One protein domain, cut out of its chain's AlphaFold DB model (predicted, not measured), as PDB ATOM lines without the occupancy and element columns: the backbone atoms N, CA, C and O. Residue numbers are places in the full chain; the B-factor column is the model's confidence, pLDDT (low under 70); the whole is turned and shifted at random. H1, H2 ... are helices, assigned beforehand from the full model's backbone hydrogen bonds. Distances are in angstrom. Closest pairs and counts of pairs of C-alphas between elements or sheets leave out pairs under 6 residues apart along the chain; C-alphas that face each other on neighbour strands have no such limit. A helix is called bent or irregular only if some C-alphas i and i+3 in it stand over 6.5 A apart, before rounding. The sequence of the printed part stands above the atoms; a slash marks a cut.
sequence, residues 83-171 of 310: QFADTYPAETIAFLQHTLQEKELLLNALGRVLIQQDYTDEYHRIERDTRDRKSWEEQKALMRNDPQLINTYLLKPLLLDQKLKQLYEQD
ATOM      1  N   GLN A  83     268.596 342.169 289.579       52.34
ATOM      2  CA  GLN A  83     269.968 341.834 289.159       52.34
ATOM      3  C   GLN A  83     269.980 341.207 287.757       52.34
ATOM      4  O   GLN A  83     269.048 340.489 287.408       52.34
ATOM      5  N   PHE A  84     271.054 341.388 286.977       45.31
ATOM      6  CA  PHE A  84     271.194 340.805 285.629       45.31
ATOM      7  C   PHE A  84     270.899 339.288 285.601       45.31
ATOM      8  O   PHE A  84     270.114 338.840 284.776       45.31
ATOM      9  N   ALA A  85     271.428 338.511 286.554       44.53
ATOM     10  CA  ALA A  85     271.177 337.067 286.657       44.53
ATOM     11  C   ALA A  85     269.754 336.701 287.134       44.53
ATOM     12  O   ALA A  85     269.240 335.654 286.760       44.53
ATOM     13  N   ASP A  86     269.104 337.577 287.907       48.19
ATOM     14  CA  ASP A  86     267.736 337.377 288.416       48.19
ATOM     15  C   ASP A  86     266.661 337.822 287.402       48.19
ATOM     16  O   ASP A  86     265.473 337.552 287.571       48.19
ATOM     17  N   THR A  87     267.071 338.527 286.343       50.75
ATOM     18  CA  THR A  87     266.179 339.152 285.351       50.75
ATOM     19  C   THR A  87     265.960 338.272 284.115       50.75
ATOM     20  O   THR A  87     264.975 338.466 283.395       50.75
ATOM     21  N   TYR A  88     266.829 337.282 283.871       52.75
ATOM     22  CA  TYR A  88     266.772 336.433 282.679       52.75
ATOM     23  C   TYR A  88     266.616 334.950 283.018       52.75
ATOM     24  O   TYR A  88     267.361 334.425 283.844       52.75
ATOM     25  N   PRO A  89     265.705 334.232 282.339       60.91
ATOM     26  CA  PRO A  89     265.670 332.778 282.406       60.91
ATOM     27  C   PRO A  89     267.009 332.184 281.949       60.91
ATOM     28  O   PRO A  89     267.572 332.616 280.940       60.91
ATOM     29  N   ALA A  90     267.493 331.156 282.650       62.16
ATOM     30  CA  ALA A  90     268.736 330.459 282.302       62.16
ATOM     31  C   ALA A  90     268.737 329.946 280.850       62.16
ATOM     32  O   ALA A  90     269.758 329.999 280.169       62.16
ATOM     33  N   GLU A  91     267.573 329.530 280.352       61.00
ATOM     34  CA  GLU A  91     267.359 329.097 278.968       61.00
ATOM     35  C   GLU A  91     267.654 330.210 277.951       61.00
ATOM     36  O   GLU A  91     268.250 329.960 276.907       61.00
ATOM     37  N   THR A  92     267.301 331.460 278.269       58.00
ATOM     38  CA  THR A  92     267.572 332.621 277.409       58.00
ATOM     39  C   THR A  92     269.066 332.930 277.343       58.00
ATOM     40  O   THR A  92     269.590 333.217 276.268       58.00
ATOM     41  N   ILE A  93     269.764 332.837 278.478       61.59
ATOM     42  CA  ILE A  93     271.219 333.030 278.537       61.59
ATOM     43  C   ILE A  93     271.931 331.918 277.759       61.59
ATOM     44  O   ILE A  93     272.825 332.210 276.968       61.59
ATOM     45  N   ALA A  94     271.510 330.664 277.933       64.62
ATOM     46  CA  ALA A  94     272.076 329.523 277.218       64.62
ATOM     47  C   ALA A  94     271.876 329.642 275.697       64.62
ATOM     48  O   ALA A  94     272.828 329.468 274.938       64.62
ATOM     49  N   PHE A  95     270.673 330.019 275.247       66.00
ATOM     50  CA  PHE A  95     270.387 330.266 273.830       66.00
ATOM     51  C   PHE A  95     271.261 331.383 273.243       66.00
ATOM     52  O   PHE A  95     271.804 331.254 272.143       66.00
ATOM     53  N   LEU A  96     271.433 332.480 273.986       64.81
ATOM     54  CA  LEU A  96     272.291 333.583 273.568       64.81
ATOM     55  C   LEU A  96     273.755 333.139 273.457       64.81
ATOM     56  O   LEU A  96     274.396 333.409 272.446       64.81
ATOM     57  N   GLN A  97     274.275 332.434 274.462       70.81
ATOM     58  CA  GLN A  97     275.645 331.915 274.448       70.81
ATOM     59  C   GLN A  97     275.880 330.969 273.269       70.81
ATOM     60  O   GLN A  97     276.887 331.115 272.579       70.81
ATOM     61  N   HIS A  98     274.927 330.077 272.990       72.12
ATOM     62  CA  HIS A  98     274.968 329.194 271.828       72.12
ATOM     63  C   HIS A  98     275.036 329.989 270.517       72.12
ATOM     64  O   HIS A  98     275.940 329.795 269.709       72.12
ATOM     65  N   THR A  99     274.145 330.969 270.346       72.25
ATOM     66  CA  THR A  99     274.102 331.819 269.143       72.25
ATOM     67  C   THR A  99     275.405 332.604 268.942       72.25
ATOM     68  O   THR A  99     275.898 332.731 267.818       72.25
ATOM     69  N   LEU A 100     275.987 333.139 270.021       76.69
ATOM     70  CA  LEU A 100     277.264 333.856 269.961       76.69
ATOM     71  C   LEU A 100     278.422 332.921 269.623       76.69
ATOM     72  O   LEU A 100     279.296 333.303 268.849       76.69
ATOM     73  N   GLN A 101     278.414 331.706 270.169       81.62
ATOM     74  CA  GLN A 101     279.415 330.693 269.872       81.62
ATOM     75  C   GLN A 101     279.358 330.269 268.402       81.62
ATOM     76  O   GLN A 101     280.400 330.207 267.757       81.62
ATOM     77  N   GLU A 102     278.170 330.043 267.837       81.06
ATOM     78  CA  GLU A 102     278.019 329.751 266.406       81.06
ATOM     79  C   GLU A 102     278.574 330.873 265.524       81.06
ATOM     80  O   GLU A 102     279.345 330.612 264.601       81.06
ATOM     81  N   LYS A 103     278.194 332.130 265.803       80.38
ATOM     82  CA  LYS A 103     278.673 333.290 265.036       80.38
ATOM     83  C   LYS A 103     280.194 333.445 265.148       80.38
ATOM     84  O   LYS A 103     280.844 333.780 264.164       80.38
ATOM     85  N   GLU A 104     280.766 333.183 266.319       85.44
ATOM     86  CA  GLU A 104     282.212 333.220 266.544       85.44
ATOM     87  C   GLU A 104     282.945 332.091 265.814       85.44
ATOM     88  O   GLU A 104     283.956 332.343 265.163       85.44
ATOM     89  N   LEU A 105     282.425 330.861 265.863       87.00
ATOM     90  CA  LEU A 105     282.966 329.734 265.099       87.00
ATOM     91  C   LEU A 105     282.937 330.021 263.600       87.00
ATOM     92  O   LEU A 105     283.928 329.775 262.917       87.00
ATOM     93  N   LEU A 106     281.834 330.585 263.107       87.06
ATOM     94  CA  LEU A 106     281.707 330.973 261.711       87.06
ATOM     95  C   LEU A 106     282.724 332.052 261.330       87.06
ATOM     96  O   LEU A 106     283.426 331.916 260.331       87.06
ATOM     97  N   LEU A 107     282.836 333.111 262.133       89.00
ATOM     98  CA  LEU A 107     283.781 334.195 261.882       89.00
ATOM     99  C   LEU A 107     285.231 333.675 261.865       89.00
ATOM    100  O   LEU A 107     286.001 334.008 260.960       89.00
ATOM    101  N   ASN A 108     285.569 332.783 262.801       88.38
ATOM    102  CA  ASN A 108     286.869 332.118 262.862       88.38
ATOM    103  C   ASN A 108     287.121 331.244 261.626       88.38
ATOM    104  O   ASN A 108     288.218 331.282 261.066       88.38
ATOM    105  N   ALA A 109     286.117 330.486 261.176       86.44
ATOM    106  CA  ALA A 109     286.201 329.660 259.972       86.44
ATOM    107  C   ALA A 109     286.402 330.505 258.700       86.44
ATOM    108  O   ALA A 109     287.128 330.102 257.792       86.44
ATOM    109  N   LEU A 110     285.858 331.725 258.689       85.88
ATOM    110  CA  LEU A 110     286.087 332.751 257.667       85.88
ATOM    111  C   LEU A 110     287.423 333.507 257.842       85.88
ATOM    112  O   LEU A 110     287.680 334.508 257.169       85.88
ATOM    113  N   GLY A 111     288.302 333.050 258.739       87.12
ATOM    114  CA  GLY A 111     289.642 333.609 258.925       87.12
ATOM    115  C   GLY A 111     289.657 334.970 259.624       87.12
ATOM    116  O   GLY A 111     290.556 335.785 259.385       87.12
ATOM    117  N   ARG A 112     288.654 335.258 260.459       88.94
ATOM    118  CA  ARG A 112     288.595 336.457 261.303       88.94
ATOM    119  C   ARG A 112     288.441 336.041 262.759       88.94
ATOM    120  O   ARG A 112     287.500 335.353 263.115       88.94
ATOM    121  N   VAL A 113     289.361 336.487 263.607       89.75
ATOM    122  CA  VAL A 113     289.321 336.223 265.050       89.75
ATOM    123  C   VAL A 113     289.206 337.560 265.760       89.75
ATOM    124  O   VAL A 113     290.008 338.455 265.495       89.75
ATOM    125  N   LEU A 114     288.219 337.698 266.647       87.50
ATOM    126  CA  LEU A 114     288.106 338.880 267.500       87.50
ATOM    127  C   LEU A 114     289.203 338.850 268.565       87.50
ATOM    128  O   LEU A 114     289.322 337.880 269.317       87.50
ATOM    129  N   ILE A 115     289.981 339.923 268.655       89.44
ATOM    130  CA  ILE A 115     291.013 340.100 269.681       89.44
ATOM    131  C   ILE A 115     290.581 341.153 270.699       89.44
ATOM    132  O   ILE A 115     289.696 341.959 270.431       89.44
ATOM    133  N   GLN A 116     291.238 341.204 271.863       88.06
ATOM    134  CA  GLN A 116     290.903 342.170 272.922       88.06
ATOM    135  C   GLN A 116     290.899 343.631 272.434       88.06
ATOM    136  O   GLN A 116     290.140 344.450 272.950       88.06
ATOM    137  N   GLN A 117     291.719 343.954 271.430       90.50
ATOM    138  CA  GLN A 117     291.740 345.283 270.828       90.50
ATOM    139  C   GLN A 117     290.417 345.634 270.132       90.50
ATOM    140  O   GLN A 117     289.954 346.753 270.311       90.50
ATOM    141  N   ASP A 118     289.761 344.690 269.438       89.38
ATOM    142  CA  ASP A 118     288.465 344.942 268.783       89.38
ATOM    143  C   ASP A 118     287.402 345.378 269.803       89.38
ATOM    144  O   ASP A 118     286.619 346.287 269.542       89.38
ATOM    145  N   TYR A 119     287.396 344.762 270.991       87.75
ATOM    146  CA  TYR A 119     286.480 345.114 272.079       87.75
ATOM    147  C   TYR A 119     286.770 346.502 272.648       87.75
ATOM    148  O   TYR A 119     285.848 347.281 272.870       87.75
ATOM    149  N   THR A 120     288.046 346.822 272.868       89.88
ATOM    150  CA  THR A 120     288.462 348.144 273.359       89.88
ATOM    151  C   THR A 120     288.089 349.244 272.363       89.88
ATOM    152  O   THR A 120     287.524 350.266 272.753       89.88
ATOM    153  N   ASP A 121     288.358 349.020 271.077       88.94
ATOM    154  CA  ASP A 121     288.049 349.976 270.014       88.94
ATOM    155  C   ASP A 121     286.540 350.194 269.890       88.94
ATOM    156  O   ASP A 121     286.088 351.337 269.807       88.94
ATOM    157  N   GLU A 122     285.749 349.119 269.940       85.19
ATOM    158  CA  GLU A 122     284.293 349.210 269.859       85.19
ATOM    159  C   GLU A 122     283.686 349.895 271.084       85.19
ATOM    160  O   GLU A 122     282.811 350.750 270.942       85.19
ATOM    161  N   TYR A 123     284.190 349.597 272.282       85.56
ATOM    162  CA  TYR A 123     283.777 350.279 273.506       85.56
ATOM    163  C   TYR A 123     283.992 351.796 273.393       85.56
ATOM    164  O   TYR A 123     283.073 352.580 273.637       85.56
ATOM    165  N   HIS A 124     285.184 352.225 272.965       88.12
ATOM    166  CA  HIS A 124     285.491 353.646 272.797       88.12
ATOM    167  C   HIS A 124     284.720 354.293 271.646       88.12
ATOM    168  O   HIS A 124     284.324 355.455 271.756       88.12
ATOM    169  N   ARG A 125     284.476 353.560 270.553       85.69
ATOM    170  CA  ARG A 125     283.619 354.021 269.459       85.69
ATOM    171  C   ARG A 125     282.214 354.312 269.974       85.69
ATOM    172  O   ARG A 125     281.706 355.398 269.723       85.69
ATOM    173  N   ILE A 126     281.610 353.388 270.723       77.50
ATOM    174  CA  ILE A 126     280.278 353.579 271.311       77.50
ATOM    175  C   ILE A 126     280.295 354.752 272.296       77.50
ATOM    176  O   ILE A 126     279.428 355.614 272.208       77.50
ATOM    177  N   GLU A 127     281.296 354.856 273.176       81.12
ATOM    178  CA  GLU A 127     281.405 355.990 274.107       81.12
ATOM    179  C   GLU A 127     281.502 357.355 273.413       81.12
ATOM    180  O   GLU A 127     280.987 358.349 273.935       81.12
ATOM    181  N   ARG A 128     282.171 357.412 272.258       84.56
ATOM    182  CA  ARG A 128     282.367 358.641 271.483       84.56
ATOM    183  C   ARG A 128     281.158 358.980 270.615       84.56
ATOM    184  O   ARG A 128     280.760 360.141 270.564       84.56
ATOM    185  N   ASP A 129     280.608 357.984 269.927       76.50
ATOM    186  CA  ASP A 129     279.666 358.179 268.822       76.50
ATOM    187  C   ASP A 129     278.201 357.965 269.241       76.50
ATOM    188  O   ASP A 129     277.294 358.314 268.480       76.50
ATOM    189  N   THR A 130     277.937 357.404 270.433       72.81
ATOM    190  CA  THR A 130     276.560 357.194 270.897       72.81
ATOM    191  C   THR A 130     275.833 358.521 271.087       72.81
ATOM    192  O   THR A 130     276.271 359.416 271.815       72.81
ATOM    193  N   ARG A 131     274.676 358.641 270.436       54.66
ATOM    194  CA  ARG A 131     273.759 359.774 270.614       54.66
ATOM    195  C   ARG A 131     272.788 359.548 271.773       54.66
ATOM    196  O   ARG A 131     272.295 360.519 272.339       54.66
ATOM    197  N   ASP A 132     272.585 358.294 272.181       71.56
ATOM    198  CA  ASP A 132     271.808 357.919 273.364       71.56
ATOM    199  C   ASP A 132     272.745 357.521 274.509       71.56
ATOM    200  O   ASP A 132     272.916 356.354 274.880       71.56
ATOM    201  N   ARG A 133     273.402 358.540 275.068       72.81
ATOM    202  CA  ARG A 133     274.334 358.351 276.181       72.81
ATOM    203  C   ARG A 133     273.632 357.822 277.429       72.81
ATOM    204  O   ARG A 133     274.246 357.103 278.205       72.81
ATOM    205  N   LYS A 134     272.351 358.149 277.614       69.62
ATOM    206  CA  LYS A 134     271.570 357.702 278.767       69.62
ATOM    207  C   LYS A 134     271.356 356.188 278.728       69.62
ATOM    208  O   LYS A 134     271.693 355.527 279.704       69.62
ATOM    209  N   SER A 135     270.887 355.644 277.604       67.06
ATOM    210  CA  SER A 135     270.721 354.193 277.433       67.06
ATOM    211  C   SER A 135     272.050 353.448 277.554       67.06
ATOM    212  O   SER A 135     272.119 352.407 278.204       67.06
ATOM    213  N   TRP A 136     273.143 354.013 277.024       73.50
ATOM    214  CA  TRP A 136     274.479 353.432 277.188       73.50
ATOM    215  C   TRP A 136     274.918 353.337 278.660       73.50
ATOM    216  O   TRP A 136     275.376 352.283 279.104       73.50
ATOM    217  N   GLU A 137     274.750 354.404 279.447       77.12
ATOM    218  CA  GLU A 137     275.065 354.380 280.882       77.12
ATOM    219  C   GLU A 137     274.139 353.435 281.668       77.12
ATOM    220  O   GLU A 137     274.604 352.723 282.558       77.12
ATOM    221  N   GLU A 138     272.850 353.367 281.320       71.62
ATOM    222  CA  GLU A 138     271.892 352.433 281.929       71.62
ATOM    223  C   GLU A 138     272.285 350.970 281.669       71.62
ATOM    224  O   GLU A 138     272.295 350.161 282.598       71.62
ATOM    225  N   GLN A 139     272.694 350.628 280.443       67.12
ATOM    226  CA  GLN A 139     273.164 349.283 280.088       67.12
ATOM    227  C   GLN A 139     274.437 348.891 280.845       67.12
ATOM    228  O   GLN A 139     274.516 347.787 281.391       67.12
ATOM    229  N   LYS A 140     275.414 349.803 280.955       75.50
ATOM    230  CA  LYS A 140     276.614 349.572 281.773       75.50
ATOM    231  C   LYS A 140     276.260 349.387 283.250       75.50
ATOM    232  O   LYS A 140     276.766 348.466 283.893       75.50
ATOM    233  N   ALA A 141     275.354 350.207 283.784       74.19
ATOM    234  CA  ALA A 141     274.908 350.120 285.172       74.19
ATOM    235  C   ALA A 141     274.183 348.799 285.480       74.19
ATOM    236  O   ALA A 141     274.441 348.193 286.523       74.19
ATOM    237  N   LEU A 142     273.345 348.302 284.561       66.69
ATOM    238  CA  LEU A 142     272.692 346.988 284.670       66.69
ATOM    239  C   LEU A 142     273.709 345.844 284.782       66.69
ATOM    240  O   LEU A 142     273.483 344.871 285.504       66.69
ATOM    241  N   MET A 143     274.855 345.989 284.119       66.94
ATOM    242  CA  MET A 143     275.982 345.055 284.176       66.94
ATOM    243  C   MET A 143     276.983 345.387 285.292       66.94
ATOM    244  O   MET A 143     278.081 344.842 285.313       66.94
ATOM    245  N   ARG A 144     276.625 346.276 286.231       75.75
ATOM    246  CA  ARG A 144     277.474 346.747 287.344       75.75
ATOM    247  C   ARG A 144     278.811 347.346 286.904       75.75
ATOM    248  O   ARG A 144     279.766 347.345 287.676       75.75
ATOM    249  N   ASN A 145     278.872 347.873 285.684       76.88
ATOM    250  CA  ASN A 145     280.106 348.315 285.043       76.88
ATOM    251  C   ASN A 145     281.189 347.217 285.003       76.88
ATOM    252  O   ASN A 145     282.377 347.531 284.990       76.88
ATOM    253  N   ASP A 146     280.795 345.938 285.010       77.62
ATOM    254  CA  ASP A 146     281.715 344.809 284.920       77.62
ATOM    255  C   ASP A 146     282.227 344.672 283.474       77.62
ATOM    256  O   ASP A 146     281.430 344.392 282.567       77.62
ATOM    257  N   PRO A 147     283.544 344.829 283.229       81.31
ATOM    258  CA  PRO A 147     284.107 344.734 281.887       81.31
ATOM    259  C   PRO A 147     283.866 343.378 281.215       81.31
ATOM    260  O   PRO A 147     283.699 343.322 280.001       81.31
ATOM    261  N   GLN A 148     283.823 342.276 281.970       81.31
ATOM    262  CA  GLN A 148     283.584 340.952 281.394       81.31
ATOM    263  C   GLN A 148     282.140 340.803 280.917       81.31
ATOM    264  O   GLN A 148     281.905 340.269 279.829       81.31
ATOM    265  N   LEU A 149     281.176 341.301 281.697       69.50
ATOM    266  CA  LEU A 149     279.763 341.275 281.317       69.50
ATOM    267  C   LEU A 149     279.496 342.194 280.122       69.50
ATOM    268  O   LEU A 149     278.846 341.765 279.170       69.50
ATOM    269  N   ILE A 150     280.063 343.403 280.128       75.44
ATOM    270  CA  ILE A 150     279.962 344.356 279.014       75.44
ATOM    271  C   ILE A 150     280.559 343.752 277.739       75.44
ATOM    272  O   ILE A 150     279.903 343.738 276.696       75.44
ATOM    273  N   ASN A 151     281.765 343.185 277.817       80.94
ATOM    274  CA  ASN A 151     282.399 342.568 276.654       80.94
ATOM    275  C   ASN A 151     281.566 341.402 276.113       80.94
ATOM    276  O   ASN A 151     281.367 341.307 274.908       80.94
ATOM    277  N   THR A 152     281.053 340.537 276.988       73.81
ATOM    278  CA  THR A 152     280.352 339.308 276.584       73.81
ATOM    279  C   THR A 152     278.957 339.578 276.027       73.81
ATOM    280  O   THR A 152     278.575 338.969 275.031       73.81
ATOM    281  N   TYR A 153     278.192 340.467 276.663       69.94
ATOM    282  CA  TYR A 153     276.760 340.621 276.396       69.94
ATOM    283  C   TYR A 153     276.393 341.903 275.640       69.94
ATOM    284  O   TYR A 153     275.290 341.964 275.106       69.94
ATOM    285  N   LEU A 154     277.289 342.895 275.552       73.56
ATOM    286  CA  LEU A 154     277.080 344.101 274.734       73.56
ATOM    287  C   LEU A 154     278.008 344.129 273.524       73.56
ATOM    288  O   LEU A 154     277.536 344.214 272.395       73.56
ATOM    289  N   LEU A 155     279.320 344.031 273.740       79.12
ATOM    290  CA  LEU A 155     280.285 344.274 272.664       79.12
ATOM    291  C   LEU A 155     280.440 343.079 271.721       79.12
ATOM    292  O   LEU A 155     280.383 343.251 270.507       79.12
ATOM    293  N   LYS A 156     280.606 341.862 272.257       79.12
ATOM    294  CA  LYS A 156     280.797 340.639 271.458       79.12
ATOM    295  C   LYS A 156     279.691 340.434 270.423       79.12
ATOM    296  O   LYS A 156     280.029 340.198 269.265       79.12
ATOM    297  N   PRO A 157     278.396 340.550 270.768       74.81
ATOM    298  CA  PRO A 157     277.342 340.378 269.779       74.81
ATOM    299  C   PRO A 157     277.382 341.423 268.657       74.81
ATOM    300  O   PRO A 157     277.239 341.060 267.491       74.81
ATOM    301  N   LEU A 158     277.612 342.697 269.003       75.88
ATOM    302  CA  LEU A 158     277.704 343.795 268.036       75.88
ATOM    303  C   LEU A 158     278.885 343.591 267.084       75.88
ATOM    304  O   LEU A 158     278.719 343.670 265.869       75.88
ATOM    305  N   LEU A 159     280.051 343.251 267.635       81.31
ATOM    306  CA  LEU A 159     281.258 342.976 266.864       81.31
ATOM    307  C   LEU A 159     281.078 341.787 265.927       81.31
ATOM    308  O   LEU A 159     281.419 341.886 264.753       81.31
ATOM    309  N   LEU A 160     280.537 340.669 266.417       80.88
ATOM    310  CA  LEU A 160     280.305 339.489 265.584       80.88
ATOM    311  C   LEU A 160     279.389 339.821 264.403       80.88
ATOM    312  O   LEU A 160     279.716 339.481 263.269       80.88
ATOM    313  N   ASP A 161     278.279 340.518 264.647       78.50
ATOM    314  CA  ASP A 161     277.346 340.883 263.581       78.50
ATOM    315  C   ASP A 161     277.955 341.883 262.589       78.50
ATOM    316  O   ASP A 161     277.863 341.693 261.376       78.50
ATOM    317  N   GLN A 162     278.652 342.905 263.088       81.88
ATOM    318  CA  GLN A 162     279.329 343.892 262.252       81.88
ATOM    319  C   GLN A 162     280.402 343.247 261.368       81.88
ATOM    320  O   GLN A 162     280.453 343.523 260.172       81.88
ATOM    321  N   LYS A 163     281.259 342.383 261.925       85.69
ATOM    322  CA  LYS A 163     282.326 341.729 261.150       85.69
ATOM    323  C   LYS A 163     281.753 340.743 260.131       85.69
ATOM    324  O   LYS A 163     282.257 340.689 259.014       85.69
ATOM    325  N   LEU A 164     280.698 339.997 260.474       84.62
ATOM    326  CA  LEU A 164     280.023 339.109 259.521       84.62
ATOM    327  C   LEU A 164     279.375 339.900 258.376       84.62
ATOM    328  O   LEU A 164     279.545 339.528 257.218       84.62
ATOM    329  N   LYS A 165     278.719 341.029 258.668       83.94
ATOM    330  CA  LYS A 165     278.186 341.936 257.636       83.94
ATOM    331  C   LYS A 165     279.284 342.514 256.745       83.94
ATOM    332  O   LYS A 165     279.131 342.523 255.530       83.94
ATOM    333  N   GLN A 166     280.417 342.917 257.322       85.44
ATOM    334  CA  GLN A 166     281.577 343.377 256.550       85.44
ATOM    335  C   GLN A 166     282.123 342.288 255.622       85.44
ATOM    336  O   GLN A 166     282.477 342.578 254.484       85.44
ATOM    337  N   LEU A 167     282.193 341.037 256.085       86.56
ATOM    338  CA  LEU A 167     282.613 339.917 255.241       86.56
ATOM    339  C   LEU A 167     281.621 339.663 254.108       86.56
ATOM    340  O   LEU A 167     282.045 339.491 252.973       86.56
ATOM    341  N   TYR A 168     280.322 339.712 254.393       85.56
ATOM    342  CA  TYR A 168     279.273 339.609 253.382       85.56
ATOM    343  C   TYR A 168     279.370 340.713 252.310       85.56
ATOM    344  O   TYR A 168     279.228 340.444 251.115       85.56
ATOM    345  N   GLU A 169     279.660 341.954 252.707       82.06
ATOM    346  CA  GLU A 169     279.890 343.061 251.768       82.06
ATOM    347  C   GLU A 169     281.153 342.863 250.919       82.06
ATOM    348  O   GLU A 169     281.209 343.325 249.781       82.06
ATOM    349  N   GLN A 170     282.155 342.166 251.458       83.88
ATOM    350  CA  GLN A 170     283.435 341.890 250.802       83.88
ATOM    351  C   GLN A 170     283.453 340.574 250.013       83.88
ATOM    352  O   GLN A 170     284.432 340.311 249.308       83.88
ATOM    353  N   ASP A 171     282.409 339.748 250.111       84.50
ATOM    354  CA  ASP A 171     282.323 338.455 249.435       84.50
ATOM    355  C   ASP A 171     282.079 338.639 247.933       84.50
ATOM    356  O   ASP A 171     280.969 338.519 247.412       84.50
TER     357      ASP A 171
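Overview. This is residues 83 to 171 of the 310 residues of an uncharacterized protein of bacterium CG_4_10_14_0_2_um_filter_48_144 (UniProt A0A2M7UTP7). One long helix, H5, runs through the middle of a loosely joined all-helix domain: H2 packs on its residues 156 to 164 with residues 100 to 107, while H3 starts beside its residues 151 to 159 and runs away from it about at right angles. H4 folds back from the far end of H3 toward the beginning of H5, making an open triangle of these three helices; residues 128 to 135, of which 133 to 135 belong to H4, stick out at the corner between H3 and H4, and so do residues 86 to 92, of which 90 to 92 belong to H2, where the short H1 leads into H2. The printed part has 89 residues, with five named helices in the order H1 to H5 and no named strand. It is only just compact, close to loose, with a radius of gyration of the C-alphas of 14.1 A and spans of 40 by 34 by 20 A.

Along the chain. H1, residues 84 to 87, begins with C-alpha 84 at (271.194, 340.805, 285.629) and is 5.3 A long from first to last C-alpha. H2, residues 90 to 109, is 28.4 A long. H3, residues 116 to 129, begins with C-alpha 116 at (290.903, 342.170, 272.922) and is 20.0 A long. H4, residues 133 to 142, is 14.3 A long. H5, residues 147 to 170, is 31.2 A long and ends with C-alpha 170 at (283.435, 341.890, 250.802). H5 has a kink of 37 degrees near residue 156; it is neither bent nor irregular, but only just: C-alphas 153 and 156 are 6.4 A apart.

Arrangement. H2 and H5 touch, at a steep tilt of 43 degrees and running the same way; their closest C-alphas, those of Lys 103 and Leu 160, are 6.4 A apart. H3 and H5 touch and are about perpendicular, at 90 degrees; H3 does so with residues 118 to 123 alone, and the closest C-alphas, those of Tyr 119 and Leu 155, are 6.3 A apart. H4 is close to H5 but not clearly touching, the closest C-alphas being those of Lys 140 and Ile 150, 6.8 A apart. H1 is close to H4 but not clearly touching, with the C-alphas of Phe 84 and Leu 142 closest at 6.4 A. H2 and H4 are apart. In H2, H3 and H4 every O i to N i+4 pair is within hydrogen-bond range, in H5 16 of 20 are, and H1 is too short for such a pair.

Size, cuts and confidence. The two C-alphas farthest apart are those of Gln 83 and Asp 171, 41.7 A. The printed part has no cut. No link is long; that from H2 to H3, with 6 residues, is short, and the others are tight. The mean pLDDT of the printed part is 76.3, with 22 residues under 70, among them residues 83 to 96.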